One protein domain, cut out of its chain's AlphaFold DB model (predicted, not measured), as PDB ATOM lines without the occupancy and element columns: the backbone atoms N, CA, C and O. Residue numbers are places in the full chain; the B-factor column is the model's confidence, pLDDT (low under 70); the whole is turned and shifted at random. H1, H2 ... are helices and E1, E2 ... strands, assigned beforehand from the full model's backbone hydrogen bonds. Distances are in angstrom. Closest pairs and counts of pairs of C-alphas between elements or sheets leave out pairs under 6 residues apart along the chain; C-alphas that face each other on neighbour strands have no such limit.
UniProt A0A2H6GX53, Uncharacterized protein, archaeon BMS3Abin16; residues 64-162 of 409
ATOM      1  N   ASN A  64      34.621 -11.596 -14.852       91.06
ATOM      2  CA  ASN A  64      35.098 -10.845 -13.697       91.06
ATOM      3  C   ASN A  64      33.952 -10.107 -12.991       91.06
ATOM      4  O   ASN A  64      33.613  -8.959 -13.299       91.06
ATOM      5  N   THR A  65      33.378 -10.751 -11.978       89.06
ATOM      6  CA  THR A  65      32.397 -10.124 -11.082       89.06
ATOM      7  C   THR A  65      33.044  -9.384  -9.903       89.06
ATOM      8  O   THR A  65      32.325  -8.887  -9.034       89.06
ATOM      9  N   GLY A  66      34.370  -9.261  -9.880       86.69
ATOM     10  CA  GLY A  66      35.154  -8.654  -8.811       86.69
ATOM     11  C   GLY A  66      35.325  -7.144  -8.906       86.69
ATOM     12  O   GLY A  66      34.539  -6.443  -9.553       86.69
ATOM     13  N   PHE A  67      36.370  -6.669  -8.224       84.75
ATOM     14  CA  PHE A  67      36.823  -5.270  -8.155       84.75
ATOM     15  C   PHE A  67      38.290  -5.085  -8.585       84.75
ATOM     16  O   PHE A  67      38.761  -3.956  -8.686       84.75
ATOM     17  N   GLU A  68      38.993  -6.177  -8.881       83.25
ATOM     18  CA  GLU A  68      40.385  -6.192  -9.335       83.25
ATOM     19  C   GLU A  68      40.464  -6.730 -10.765       83.25
ATOM     20  O   GLU A  68      39.640  -7.549 -11.170       83.25
ATOM     21  N   THR A  69      41.456  -6.288 -11.533       81.44
ATOM     22  CA  THR A  69      41.781  -6.882 -12.838       81.44
ATOM     23  C   THR A  69      42.584  -8.156 -12.609       81.44
ATOM     24  O   THR A  69      43.565  -8.119 -11.869       81.44
ATOM     25  N   PHE A  70      42.210  -9.256 -13.263       80.06
ATOM     26  CA  PHE A  70      42.995 -10.493 -13.259       80.06
ATOM     27  C   PHE A  70      43.535 -10.822 -14.646       80.06
ATOM     28  O   PHE A  70      43.033 -10.321 -15.651       80.06
ATOM     29  N   PHE A  71      44.544 -11.687 -14.686       81.62
ATOM     30  CA  PHE A  71      45.099 -12.243 -15.911       81.62
ATOM     31  C   PHE A  71      44.658 -13.699 -16.105       81.62
ATOM     32  O   PHE A  71      44.650 -14.471 -15.151       81.62
ATOM     33  N   VAL A  72      44.289 -14.066 -17.330       82.00
ATOM     34  CA  VAL A  72      43.920 -15.424 -17.764       82.00
ATOM     35  C   VAL A  72      45.122 -16.005 -18.506       82.00
ATOM     36  O   VAL A  72      45.214 -15.840 -19.719       82.00
ATOM     37  N   ALA A  73      46.063 -16.606 -17.770       80.88
ATOM     38  CA  ALA A  73      47.289 -17.203 -18.310       80.88
ATOM     39  C   ALA A  73      47.042 -18.572 -18.953       80.88
ATOM     40  O   ALA A  73      46.606 -19.492 -18.268       80.88
ATOM     41  N   LEU A  74      47.379 -18.726 -20.231       78.94
ATOM     42  CA  LEU A  74      47.387 -19.999 -20.952       78.94
ATOM     43  C   LEU A  74      48.476 -20.952 -20.417       78.94
ATOM     44  O   LEU A  74      49.462 -20.468 -19.840       78.94
ATOM     45  N   PRO A  75      48.315 -22.281 -20.612       73.88
ATOM     46  CA  PRO A  75      49.304 -23.279 -20.203       73.88
ATOM     47  C   PRO A  75      50.704 -22.957 -20.733       73.88
ATOM     48  O   PRO A  75      50.859 -22.522 -21.873       73.88
ATOM     49  N   LEU A  76      51.716 -23.146 -19.883       72.62
ATOM     50  CA  LEU A  76      53.117 -22.802 -20.169       72.62
ATOM     51  C   LEU A  76      53.806 -23.805 -21.100       72.62
ATOM     52  O   LEU A  76      54.756 -23.451 -21.790       72.62
ATOM     53  N   ASP A  77      53.346 -25.051 -21.079       74.81
ATOM     54  CA  ASP A  77      53.890 -26.188 -21.817       74.81
ATOM     55  C   ASP A  77      53.229 -26.388 -23.192       74.81
ATOM     56  O   ASP A  77      53.657 -27.244 -23.958       74.81
ATOM     57  N   TRP A  78      52.193 -25.609 -23.517       80.62
ATOM     58  CA  TRP A  78      51.454 -25.712 -24.776       80.62
ATOM     59  C   TRP A  78      51.855 -24.592 -25.738       80.62
ATOM     60  O   TRP A  78      51.819 -23.408 -25.389       80.62
ATOM     61  N   ALA A  79      52.173 -24.936 -26.986       83.69
ATOM     62  CA  ALA A  79      52.530 -23.941 -27.991       83.69
ATOM     63  C   ALA A  79      51.278 -23.200 -28.491       83.69
ATOM     64  O   ALA A  79      50.342 -23.799 -29.021       83.69
ATOM     65  N   PHE A  80      51.257 -21.877 -28.336       81.44
ATOM     66  CA  PHE A  80      50.190 -21.018 -28.850       81.44
ATOM     67  C   PHE A  80      50.298 -20.842 -30.373       81.44
ATOM     68  O   PHE A  80      51.363 -20.482 -30.877       81.44
ATOM     69  N   ASP A  81      49.193 -21.045 -31.098       81.62
ATOM     70  CA  ASP A  81      49.110 -20.812 -32.543       81.62
ATOM     71  C   ASP A  81      48.609 -19.374 -32.827       81.62
ATOM     72  O   ASP A  81      47.437 -19.064 -32.579       81.62
ATOM     73  N   PRO A  82      49.464 -18.473 -33.353       75.44
ATOM     74  CA  PRO A  82      49.099 -17.083 -33.603       75.44
ATOM     75  C   PRO A  82      48.237 -16.883 -34.859       75.44
ATOM     76  O   PRO A  82      47.846 -15.745 -35.123       75.44
ATOM     77  N   GLU A  83      47.931 -17.919 -35.644       75.50
ATOM     78  CA  GLU A  83      47.038 -17.789 -36.805       75.50
ATOM     79  C   GLU A  83      45.557 -17.891 -36.414       75.50
ATOM     80  O   GLU A  83      44.702 -17.278 -37.056       75.50
ATOM     81  N   ILE A  84      45.243 -18.626 -35.339       73.88
ATOM     82  CA  ILE A  84      43.866 -18.889 -34.897       73.88
ATOM     83  C   ILE A  84      43.697 -18.460 -33.435       73.88
ATOM     84  O   ILE A  84      43.700 -19.263 -32.500       73.88
ATOM     85  N   TYR A  85      43.494 -17.154 -33.250       80.50
ATOM     86  CA  TYR A  85      43.065 -16.568 -31.983       80.50
ATOM     87  C   TYR A  85      42.001 -15.485 -32.188       80.50
ATOM     88  O   TYR A  85      41.966 -14.777 -33.195       80.50
ATOM     89  N   GLY A  86      41.162 -15.297 -31.177       78.31
ATOM     90  CA  GLY A  86      40.244 -14.173 -31.091       78.31
ATOM     91  C   GLY A  86      39.740 -14.012 -29.667       78.31
ATOM     92  O   GLY A  86      39.278 -14.974 -29.067       78.31
ATOM     93  N   ALA A  87      39.808 -12.796 -29.131       82.81
ATOM     94  CA  ALA A  87      39.280 -12.481 -27.811       82.81
ATOM     95  C   ALA A  87      38.488 -11.171 -27.827       82.81
ATOM     96  O   ALA A  87      38.868 -10.192 -28.488       82.81
ATOM     97  N   THR A  88      37.370 -11.161 -27.108       86.25
ATOM     98  CA  THR A  88      36.464 -10.020 -26.961       86.25
ATOM     99  C   THR A  88      35.978  -9.913 -25.519       86.25
ATOM    100  O   THR A  88      35.745 -10.917 -24.851       86.25
ATOM    101  N   GLY A  89      35.809  -8.682 -25.036       86.38
ATOM    102  CA  GLY A  89      35.217  -8.420 -23.727       86.38
ATOM    103  C   GLY A  89      33.813  -7.835 -23.848       86.38
ATOM    104  O   GLY A  89      33.597  -6.872 -24.590       86.38
ATOM    105  N   GLU A  90      32.869  -8.395 -23.098       90.19
ATOM    106  CA  GLU A  90      31.472  -7.955 -22.997       90.19
ATOM    107  C   GLU A  90      31.133  -7.481 -21.570       90.19
ATOM    108  O   GLU A  90      31.747  -7.939 -20.607       90.19
ATOM    109  N   PRO A  91      30.186  -6.543 -21.385       90.56
ATOM    110  CA  PRO A  91      29.792  -6.085 -20.057       90.56
ATOM    111  C   PRO A  91      28.917  -7.133 -19.357       90.56
ATOM    112  O   PRO A  91      27.885  -7.538 -19.891       90.56
ATOM    113  N   ILE A  92      29.258  -7.505 -18.124       91.50
ATOM    114  CA  ILE A  92      28.406  -8.381 -17.298       91.50
ATOM    115  C   ILE A  92      27.160  -7.606 -16.843       91.50
ATOM    116  O   ILE A  92      26.023  -8.045 -17.021       91.50
ATOM    117  N   ILE A  93      27.361  -6.406 -16.294       89.69
ATOM    118  CA  ILE A  93      26.300  -5.461 -15.943       89.69
ATOM    119  C   ILE A  93      26.243  -4.384 -17.028       89.69
ATOM    120  O   ILE A  93      27.076  -3.477 -17.073       89.69
ATOM    121  N   ALA A  94      25.234  -4.469 -17.894       86.25
ATOM    122  CA  ALA A  94      25.009  -3.489 -18.960       86.25
ATOM    123  C   ALA A  94      24.242  -2.233 -18.494       86.25
ATOM    124  O   ALA A  94      24.359  -1.171 -19.110       86.25
ATOM    125  N   THR A  95      23.442  -2.321 -17.423       88.31
ATOM    126  CA  THR A  95      22.559  -1.228 -16.982       88.31
ATOM    127  C   THR A  95      23.265  -0.260 -16.030       88.31
ATOM    128  O   THR A  95      23.733  -0.644 -14.958       88.31
ATOM    129  N   LYS A  96      23.280   1.036 -16.383       86.75
ATOM    130  CA  LYS A  96      23.970   2.089 -15.609       86.75
ATOM    131  C   LYS A  96      23.591   2.100 -14.126       86.75
ATOM    132  O   LYS A  96      24.469   2.118 -13.277       86.75
ATOM    133  N   GLY A  97      22.299   2.003 -13.799       87.56
ATOM    134  CA  GLY A  97      21.835   2.014 -12.406       87.56
ATOM    135  C   GLY A  97      22.375   0.854 -11.557       87.56
ATOM    136  O   GLY A  97      22.768   1.066 -10.412       87.56
ATOM    137  N   ALA A  98      22.454  -0.362 -12.113       89.19
ATOM    138  CA  ALA A  98      23.039  -1.503 -11.408       89.19
ATOM    139  C   ALA A  98      24.572  -1.409 -11.342       89.19
ATOM    140  O   ALA A  98      25.163  -1.765 -10.323       89.19
ATOM    141  N   LEU A  99      25.205  -0.872 -12.392       87.88
ATOM    142  CA  LEU A  99      26.649  -0.654 -12.436       87.88
ATOM    143  C   LEU A  99      27.089   0.363 -11.372       87.88
ATOM    144  O   LEU A  99      27.949   0.046 -10.554       87.88
ATOM    145  N   HIS A 100      26.435   1.530 -11.305       90.00
ATOM    146  CA  HIS A 100      26.700   2.563 -10.294       90.00
ATOM    147  C   HIS A 100      26.427   2.036  -8.875       90.00
ATOM    148  O   HIS A 100      27.195   2.313  -7.957       90.00
ATOM    149  N   LYS A 101      25.371   1.226  -8.684       90.69
ATOM    150  CA  LYS A 101      25.059   0.607  -7.381       90.69
ATOM    151  C   LYS A 101      26.185  -0.308  -6.878       90.69
ATOM    152  O   LYS A 101      26.372  -0.405  -5.669       90.69
ATOM    153  N   LYS A 102      26.903  -0.990  -7.777       90.75
ATOM    154  CA  LYS A 102      27.979  -1.928  -7.419       90.75
ATOM    155  C   LYS A 102      29.361  -1.271  -7.359       90.75
ATOM    156  O   LYS A 102      30.132  -1.578  -6.459       90.75
ATOM    157  N   TYR A 103      29.669  -0.393  -8.311       87.81
ATOM    158  CA  TYR A 103      31.012   0.155  -8.533       87.81
ATOM    159  C   TYR A 103      31.158   1.645  -8.166       87.81
ATOM    160  O   TYR A 103      32.235   2.224  -8.333       87.81
ATOM    161  N   GLY A 104      30.098   2.250  -7.624       88.00
ATOM    162  CA  GLY A 104      30.020   3.663  -7.253       88.00
ATOM    163  C   GLY A 104      29.625   4.560  -8.429       88.00
ATOM    164  O   GLY A 104      29.822   4.214  -9.588       88.00
ATOM    165  N   ASP A 105      29.062   5.731  -8.134       86.94
ATOM    166  CA  ASP A 105      28.639   6.692  -9.158       86.94
ATOM    167  C   ASP A 105      29.847   7.463  -9.746       86.94
ATOM    168  O   ASP A 105      30.748   7.837  -8.986       86.94
ATOM    169  N   PRO A 106      29.902   7.755 -11.062       85.19
ATOM    170  CA  PRO A 106      30.989   8.537 -11.668       85.19
ATOM    171  C   PRO A 106      31.168   9.949 -11.071       85.19
ATOM    172  O   PRO A 106      32.242  10.540 -11.209       85.19
ATOM    173  N   GLY A 107      30.161  10.501 -10.383       86.25
ATOM    174  CA  GLY A 107      30.289  11.752  -9.628       86.25
ATOM    175  C   GLY A 107      31.189  11.656  -8.385       86.25
ATOM    176  O   GLY A 107      31.828  12.647  -8.016       86.25
ATOM    177  N   ASP A 108      31.300  10.481  -7.761       88.88
ATOM    178  CA  ASP A 108      32.113  10.249  -6.559       88.88
ATOM    179  C   ASP A 108      33.601  10.104  -6.921       88.88
ATOM    180  O   ASP A 108      33.954   9.409  -7.866       88.88
ATOM    181  N   LYS A 109      34.498  10.756  -6.171       86.00
ATOM    182  CA  LYS A 109      35.959  10.629  -6.346       86.00
ATOM    183  C   LYS A 109      36.476   9.216  -6.048       86.00
ATOM    184  O   LYS A 109      37.516   8.837  -6.579       86.00
ATOM    185  N   SER A 110      35.773   8.469  -5.201       82.56
ATOM    186  CA  SER A 110      36.149   7.130  -4.747       82.56
ATOM    187  C   SER A 110      35.589   5.989  -5.606       82.56
ATOM    188  O   SER A 110      35.959   4.838  -5.384       82.56
ATOM    189  N   SER A 111      34.733   6.266  -6.601       85.88
ATOM    190  CA  SER A 111      34.127   5.202  -7.410       85.88
ATOM    191  C   SER A 111      35.125   4.526  -8.351       85.88
ATOM    192  O   SER A 111      36.017   5.155  -8.927       85.88
ATOM    193  N   PHE A 112      34.946   3.222  -8.552       84.94
ATOM    194  CA  PHE A 112      35.752   2.443  -9.491       84.94
ATOM    195  C   PHE A 112      35.454   2.835 -10.947       84.94
ATOM    196  O   PHE A 112      36.355   2.801 -11.784       84.94
ATOM    197  N   ILE A 113      34.211   3.261 -11.215       84.56
ATOM    198  CA  ILE A 113      33.755   3.829 -12.493       84.56
ATOM    199  C   ILE A 113      34.589   5.068 -12.849       84.56
ATOM    200  O   ILE A 113      35.314   5.067 -13.840       84.56
ATOM    201  N   ARG A 114      34.585   6.106 -11.998       82.62
ATOM    202  CA  ARG A 114      35.318   7.358 -12.269       82.62
ATOM    203  C   ARG A 114      36.821   7.153 -12.454       82.62
ATOM    204  O   ARG A 114      37.449   7.872 -13.229       82.62
ATOM    205  N   ASN A 115      37.396   6.202 -11.723       80.62
ATOM    206  CA  ASN A 115      38.821   5.893 -11.780       80.62
ATOM    207  C   ASN A 115      39.188   4.916 -12.925       80.62
ATOM    208  O   ASN A 115      40.334   4.486 -13.009       80.62
ATOM    209  N   ASN A 116      38.256   4.618 -13.843       80.44
ATOM    210  CA  ASN A 116      38.430   3.781 -15.044       80.44
ATOM    211  C   ASN A 116      38.840   2.316 -14.778       80.44
ATOM    212  O   ASN A 116      39.314   1.626 -15.687       80.44
ATOM    213  N   TYR A 117      38.639   1.817 -13.555       82.88
ATOM    214  CA  TYR A 117      38.956   0.430 -13.199       82.88
ATOM    215  C   TYR A 117      37.949  -0.576 -13.769       82.88
ATOM    216  O   TYR A 117      38.288  -1.739 -13.960       82.88
ATOM    217  N   VAL A 118      36.718  -0.145 -14.045       85.12
ATOM    218  CA  VAL A 118      35.597  -1.011 -14.443       85.12
ATOM    219  C   VAL A 118      35.390  -0.976 -15.952       85.12
ATOM    220  O   VAL A 118      35.566   0.059 -16.593       85.12
ATOM    221  N   PHE A 119      35.000  -2.107 -16.539       87.19
ATOM    222  CA  PHE A 119      34.633  -2.154 -17.945       87.19
ATOM    223  C   PHE A 119      33.230  -1.587 -18.194       87.19
ATOM    224  O   PHE A 119      32.214  -2.119 -17.737       87.19
ATOM    225  N   GLU A 120      33.193  -0.522 -18.993       81.44
ATOM    226  CA  GLU A 120      31.987   0.145 -19.466       81.44
ATOM    227  C   GLU A 120      31.879   0.052 -20.992       81.44
ATOM    228  O   GLU A 120      32.571   0.761 -21.726       81.44
ATOM    229  N   ALA A 121      30.927  -0.744 -21.484       70.88
ATOM    230  CA  ALA A 121      30.671  -0.915 -22.922       70.88
ATOM    231  C   ALA A 121      30.224   0.363 -23.667       70.88
ATOM    232  O   ALA A 121      30.050   0.350 -24.882       70.88
ATOM    233  N   TRP A 122      30.014   1.463 -22.943       66.25
ATOM    234  CA  TRP A 122      29.498   2.736 -23.448       66.25
ATOM    235  C   TRP A 122      30.616   3.741 -23.786       66.25
ATOM    236  O   TRP A 122      30.321   4.807 -24.323       66.25
ATOM    237  N   GLY A 123      31.876   3.431 -23.451       52.31
ATOM    238  CA  GLY A 123      33.009   4.349 -23.636       52.31
ATOM    239  C   GLY A 123      34.413   3.736 -23.545       52.31
ATOM    240  O   GLY A 123      35.375   4.410 -23.902       52.31
ATOM    241  N   GLY A 124      34.560   2.480 -23.107       58.62
ATOM    242  CA  GLY A 124      35.848   1.785 -23.048       58.62
ATOM    243  C   GLY A 124      36.000   0.707 -24.123       58.62
ATOM    244  O   GLY A 124      35.066  -0.040 -24.405       58.62
ATOM    245  N   LEU A 125      37.209   0.561 -24.671       66.38
ATOM    246  CA  LEU A 125      37.622  -0.694 -25.307       66.38
ATOM    247  C   LEU A 125      37.887  -1.734 -24.213       66.38
ATOM    248  O   LEU A 125      38.464  -1.397 -23.177       66.38
ATOM    249  N   ALA A 126      37.460  -2.976 -24.435       73.19
ATOM    250  CA  ALA A 126      37.754  -4.096 -23.547       73.19
ATOM    251  C   ALA A 126      39.271  -4.365 -23.523       73.19
ATOM    252  O   ALA A 126      39.903  -4.322 -24.580       73.19
ATOM    253  N   VAL A 127      39.858  -4.613 -22.347       71.44
ATOM    254  CA  VAL A 127      41.317  -4.855 -22.234       71.44
ATOM    255  C   VAL A 127      41.660  -6.266 -22.713       71.44
ATOM    256  O   VAL A 127      42.742  -6.496 -23.250       71.44
ATOM    257  N   SER A 128      40.693  -7.176 -22.616       74.19
ATOM    258  CA  SER A 128      40.754  -8.525 -23.168       74.19
ATOM    259  C   SER A 128      40.602  -8.596 -24.695       74.19
ATOM    260  O   SER A 128      40.654  -9.681 -25.263       74.19
ATOM    261  N   ARG A 129      40.392  -7.471 -25.398       76.62
ATOM    262  CA  ARG A 129      40.150  -7.491 -26.847       76.62
ATOM    263  C   ARG A 129      41.444  -7.665 -27.646       76.62
ATOM    264  O   ARG A 129      42.323  -6.809 -27.588       76.62
ATOM    265  N   GLY A 130      41.461  -8.658 -28.534       71.25
ATOM    266  CA  GLY A 130      42.523  -8.856 -29.524       71.25
ATOM    267  C   GLY A 130      43.565  -9.889 -29.098       71.25
ATOM    268  O   GLY A 130      43.222 -10.907 -28.504       71.25
ATOM    269  N   SER A 131      44.824  -9.654 -29.465       72.56
ATOM    270  CA  SER A 131      45.936 -10.585 -29.236       72.56
ATOM    271  C   SER A 131      46.198 -10.820 -27.743       72.56
ATOM    272  O   SER A 131      46.006  -9.894 -26.947       72.56
ATOM    273  N   PRO A 132      46.650 -12.025 -27.348       78.50
ATOM    274  CA  PRO A 132      47.078 -12.257 -25.980       78.50
ATOM    275  C   PRO A 132      48.295 -11.393 -25.644       78.50
ATOM    276  O   PRO A 132      49.164 -11.137 -26.479       78.50
ATOM    277  N   TRP A 133      48.364 -10.966 -24.390       78.38
ATOM    278  CA  TRP A 133      49.551 -10.369 -23.802       78.38
ATOM    279  C   TRP A 133      50.560 -11.473 -23.495       78.38
ATOM    280  O   TRP A 133      50.184 -12.582 -23.116       78.38
ATOM    281  N   VAL A 134      51.839 -11.137 -23.621       75.69
ATOM    282  CA  VAL A 134      52.957 -12.034 -23.333       75.69
ATOM    283  C   VAL A 134      53.504 -11.699 -21.947       75.69
ATOM    284  O   VAL A 134      53.953 -10.576 -21.716       75.69
ATOM    285  N   LEU A 135      53.468 -12.663 -21.029       67.19
ATOM    286  CA  LEU A 135      54.126 -12.587 -19.728       67.19
ATOM    287  C   LEU A 135      55.399 -13.423 -19.750       67.19
ATOM    288  O   LEU A 135      55.359 -14.649 -19.824       67.19
ATOM    289  N   THR A 136      56.535 -12.745 -19.642       66.44
ATOM    290  CA  THR A 136      57.832 -13.381 -19.413       66.44
ATOM    291  C   THR A 136      58.051 -13.512 -17.909       66.44
ATOM    292  O   THR A 136      58.239 -12.506 -17.221       66.44
ATOM    293  N   MET A 137      58.024 -14.737 -17.386       57.81
ATOM    294  CA  MET A 137      58.283 -15.002 -15.969       57.81
ATOM    295  C   MET A 137      59.786 -14.935 -15.672       57.81
ATOM    296  O   MET A 137      60.487 -15.941 -15.689       57.81
ATOM    297  N   SER A 138      60.309 -13.742 -15.389       49.66
ATOM    298  CA  SER A 138      61.706 -13.578 -14.971       49.66
ATOM    299  C   SER A 138      61.886 -13.948 -13.490       49.66
ATOM    300  O   SER A 138      61.757 -13.079 -12.624       49.66
ATOM    301  N   GLY A 139      62.184 -15.217 -13.186       45.22
ATOM    302  CA  GLY A 139      62.403 -15.653 -11.802       45.22
ATOM    303  C   GLY A 139      62.873 -17.101 -11.622       45.22
ATOM    304  O   GLY A 139      62.066 -17.957 -11.283       45.22
ATOM    305  N   GLY A 140      64.178 -17.347 -11.764       41.34
ATOM    306  CA  GLY A 140      64.811 -18.653 -11.522       41.34
ATOM    307  C   GLY A 140      65.840 -19.004 -12.598       41.34
ATOM    308  O   GLY A 140      65.761 -18.477 -13.703       41.34
ATOM    309  N   GLU A 141      66.828 -19.839 -12.263       49.16
ATOM    310  CA  GLU A 141      67.960 -20.171 -13.153       49.16
ATOM    311  C   GLU A 141      67.625 -21.176 -14.274       49.16
ATOM    312  O   GLU A 141      68.433 -21.324 -15.185       49.16
ATOM    313  N   ASP A 142      66.425 -21.771 -14.272       49.66
ATOM    314  CA  ASP A 142      65.914 -22.637 -15.341       49.66
ATOM    315  C   ASP A 142      64.611 -22.063 -15.931       49.66
ATOM    316  O   ASP A 142      63.685 -21.724 -15.193       49.66
ATOM    317  N   ASP A 143      64.580 -21.934 -17.262       49.53
ATOM    318  CA  ASP A 143      63.466 -21.537 -18.140       49.53
ATOM    319  C   ASP A 143      62.332 -20.692 -17.527       49.53
ATOM    320  O   ASP A 143      61.270 -21.174 -17.124       49.53
ATOM    321  N   GLY A 144      62.518 -19.370 -17.596       50.03
ATOM    322  CA  GLY A 144      61.462 -18.379 -17.388       50.03
ATOM    323  C   GLY A 144      60.371 -18.472 -18.457       50.03
ATOM    324  O   GLY A 144      60.377 -17.707 -19.425       50.03
ATOM    325  N   GLY A 145      59.446 -19.415 -18.269       59.41
ATOM    326  CA  GLY A 145      58.385 -19.750 -19.214       59.41
ATOM    327  C   GLY A 145      57.580 -18.537 -19.684       59.41
ATOM    328  O   GLY A 145      57.243 -17.630 -18.911       59.41
ATOM    329  N   VAL A 146      57.266 -18.530 -20.977       64.50
ATOM    330  CA  VAL A 146      56.445 -17.496 -21.607       64.50
ATOM    331  C   VAL A 146      54.985 -17.920 -21.530       64.50
ATOM    332  O   VAL A 146      54.577 -18.853 -22.214       64.50
ATOM    333  N   SER A 147      54.182 -17.218 -20.729       70.25
ATOM    334  CA  SER A 147      52.729 -17.405 -20.731       70.25
ATOM    335  C   SER A 147      52.059 -16.364 -21.622       70.25
ATOM    336  O   SER A 147      52.370 -15.174 -21.563       70.25
ATOM    337  N   TYR A 148      51.104 -16.812 -22.426       78.38
ATOM    338  CA  TYR A 148      50.200 -15.959 -23.193       78.38
ATOM    339  C   TYR A 148      48.888 -15.794 -22.424       78.38
ATOM    340  O   TYR A 148      48.529 -16.670 -21.648       78.38
ATOM    341  N   GLY A 149      48.132 -14.716 -22.621       82.06
ATOM    342  CA  GLY A 149      46.827 -14.601 -21.965       82.06
ATOM    343  C   GLY A 149      46.154 -13.241 -22.057       82.06
ATOM    344  O   GLY A 149      46.619 -12.347 -22.760       82.06
ATOM    345  N   TRP A 150      45.057 -13.058 -21.321       83.44
ATOM    346  CA  TRP A 150      44.265 -11.822 -21.364       83.44
ATOM    347  C   TRP A 150      44.005 -11.231 -19.984       83.44
ATOM    348  O   TRP A 150      43.610 -11.929 -19.055       83.44
ATOM    349  N   SER A 151      44.159  -9.913 -19.878       83.62
ATOM    350  CA  SER A 151      43.727  -9.148 -18.706       83.62
ATOM    351  C   SER A 151      42.227  -8.855 -18.784       83.62
ATOM    352  O   SER A 151      41.749  -8.292 -19.770       83.62
ATOM    353  N   VAL A 152      41.490  -9.192 -17.725       85.19
ATOM    354  CA  VAL A 152      40.027  -9.068 -17.629       85.19
ATOM    355  C   VAL A 152      39.685  -8.113 -16.489       85.19
ATOM    356  O   VAL A 152      39.951  -8.411 -15.321       85.19
ATOM    357  N   ARG A 153      39.120  -6.941 -16.802       87.62
ATOM    358  CA  ARG A 153      38.748  -5.942 -15.784       87.62
ATOM    359  C   ARG A 153      37.466  -6.307 -15.034       87.62
ATOM    360  O   ARG A 153      36.639  -7.038 -15.570       87.62
ATOM    361  N   PRO A 154      37.230  -5.726 -13.848       89.31
ATOM    362  CA  PRO A 154      35.922  -5.712 -13.201       89.31
ATOM    363  C   PRO A 154      34.787  -5.395 -14.179       89.31
ATOM    364  O   PRO A 154      34.885  -4.442 -14.951       89.31
ATOM    365  N   ASN A 155      33.698  -6.167 -14.116       91.88
ATOM    366  CA  ASN A 155      32.541  -6.107 -15.023       91.88
ATOM    367  C   ASN A 155      32.788  -6.600 -16.466       91.88
ATOM    368  O   ASN A 155      31.869  -6.541 -17.284       91.88
ATOM    369  N   GLU A 156      33.981  -7.099 -16.795       90.56
ATOM    370  CA  GLU A 156      34.318  -7.656 -18.109       90.56
ATOM    371  C   GLU A 156      34.084  -9.178 -18.111       90.56
ATOM    372  O   GLU A 156      34.594  -9.908 -17.258       90.56
ATOM    373  N   ARG A 157      33.288  -9.665 -19.069       93.00
ATOM    374  CA  ARG A 157      33.257 -11.069 -19.479       93.00
ATOM    375  C   ARG A 157      34.190 -11.218 -20.666       93.00
ATOM    376  O   ARG A 157      33.879 -10.715 -21.743       93.00
ATOM    377  N   LEU A 158      35.300 -11.913 -20.472       91.25
ATOM    378  CA  LEU A 158      36.161 -12.347 -21.559       91.25
ATOM    379  C   LEU A 158      35.489 -13.520 -22.284       91.25
ATOM    380  O   LEU A 158      35.096 -14.501 -21.652       91.25
ATOM    381  N   LYS A 159      35.409 -13.434 -23.610       90.00
ATOM    382  CA  LYS A 159      35.139 -14.555 -24.511       90.00
ATOM    383  C   LYS A 159      36.364 -14.749 -25.389       90.00
ATOM    384  O   LYS A 159      36.809 -13.781 -26.007       90.00
ATOM    385  N   PHE A 160      36.903 -15.961 -25.452       84.81
ATOM    386  CA  PHE A 160      38.044 -16.260 -26.315       84.81
ATOM    387  C   PHE A 160      37.861 -17.549 -27.102       84.81
ATOM    388  O   PHE A 160      37.233 -18.496 -26.636       84.81
ATOM    389  N   THR A 161      38.463 -17.563 -28.286       87.44
ATOM    390  CA  THR A 161      38.737 -18.747 -29.093       87.44
ATOM    391  C   THR A 161      40.231 -18.769 -29.377       87.44
ATOM    392  O   THR A 161      40.780 -17.762 -29.828       87.44
ATOM    393  N   ILE A 162      40.893 -19.886 -29.105       84.06
ATOM    394  CA  ILE A 162      42.332 -20.073 -29.327       84.06
ATOM    395  C   ILE A 162      42.599 -21.455 -29.894       84.06
ATOM    396  O   ILE A 162      41.913 -22.406 -29.524       84.06
TER     397      ILE A 162
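What this domain is: This is residues 64 to 162 of the 409 residues of an uncharacterized protein of archaeon BMS3Abin16 (UniProt A0A2H6GX53). Antiparallel sheets E1-E4-E3 and E2-E5 form an elongated body between helix H1 and the E3-E4 hairpin loop. Of 99 printed residues, under half are in named elements, mostly strand: E1, E2, H1, E3, E4, E5. The whole is loose: radius of gyration of the C-alphas 16.0 A, spans 49 by 30 by 17 A.

How they stand to each other: Start at E1, residues 70 to 73, antiparallel to E4, residues 146 to 152; N 72 to O 150 is 2.8 A. E2, residues 79 to 91, bends by 86 degrees at residue 83 and is antiparallel to E5, residues 156 to 162; N 88 to O 159 is 2.9 A. H1, residues 96 to 103, has every O i to N i+4 pair within hydrogen-bond range. E3, residues 133 to 136, forms a hairpin with E4; N 135 to O 147 is 2.8 A.

Where its parts are: Find C-alpha 70, where E1 begins, at (42.995, -10.493, -13.259); E2 is 30.0 A long; E5 ends at C-alpha 162, (42.332, -20.073, -29.327).

The domain as a whole: The printed part has no cut; link H1 to E3 is long; pLDDT is under 70 at residues 122 to 125 and 135 to 146.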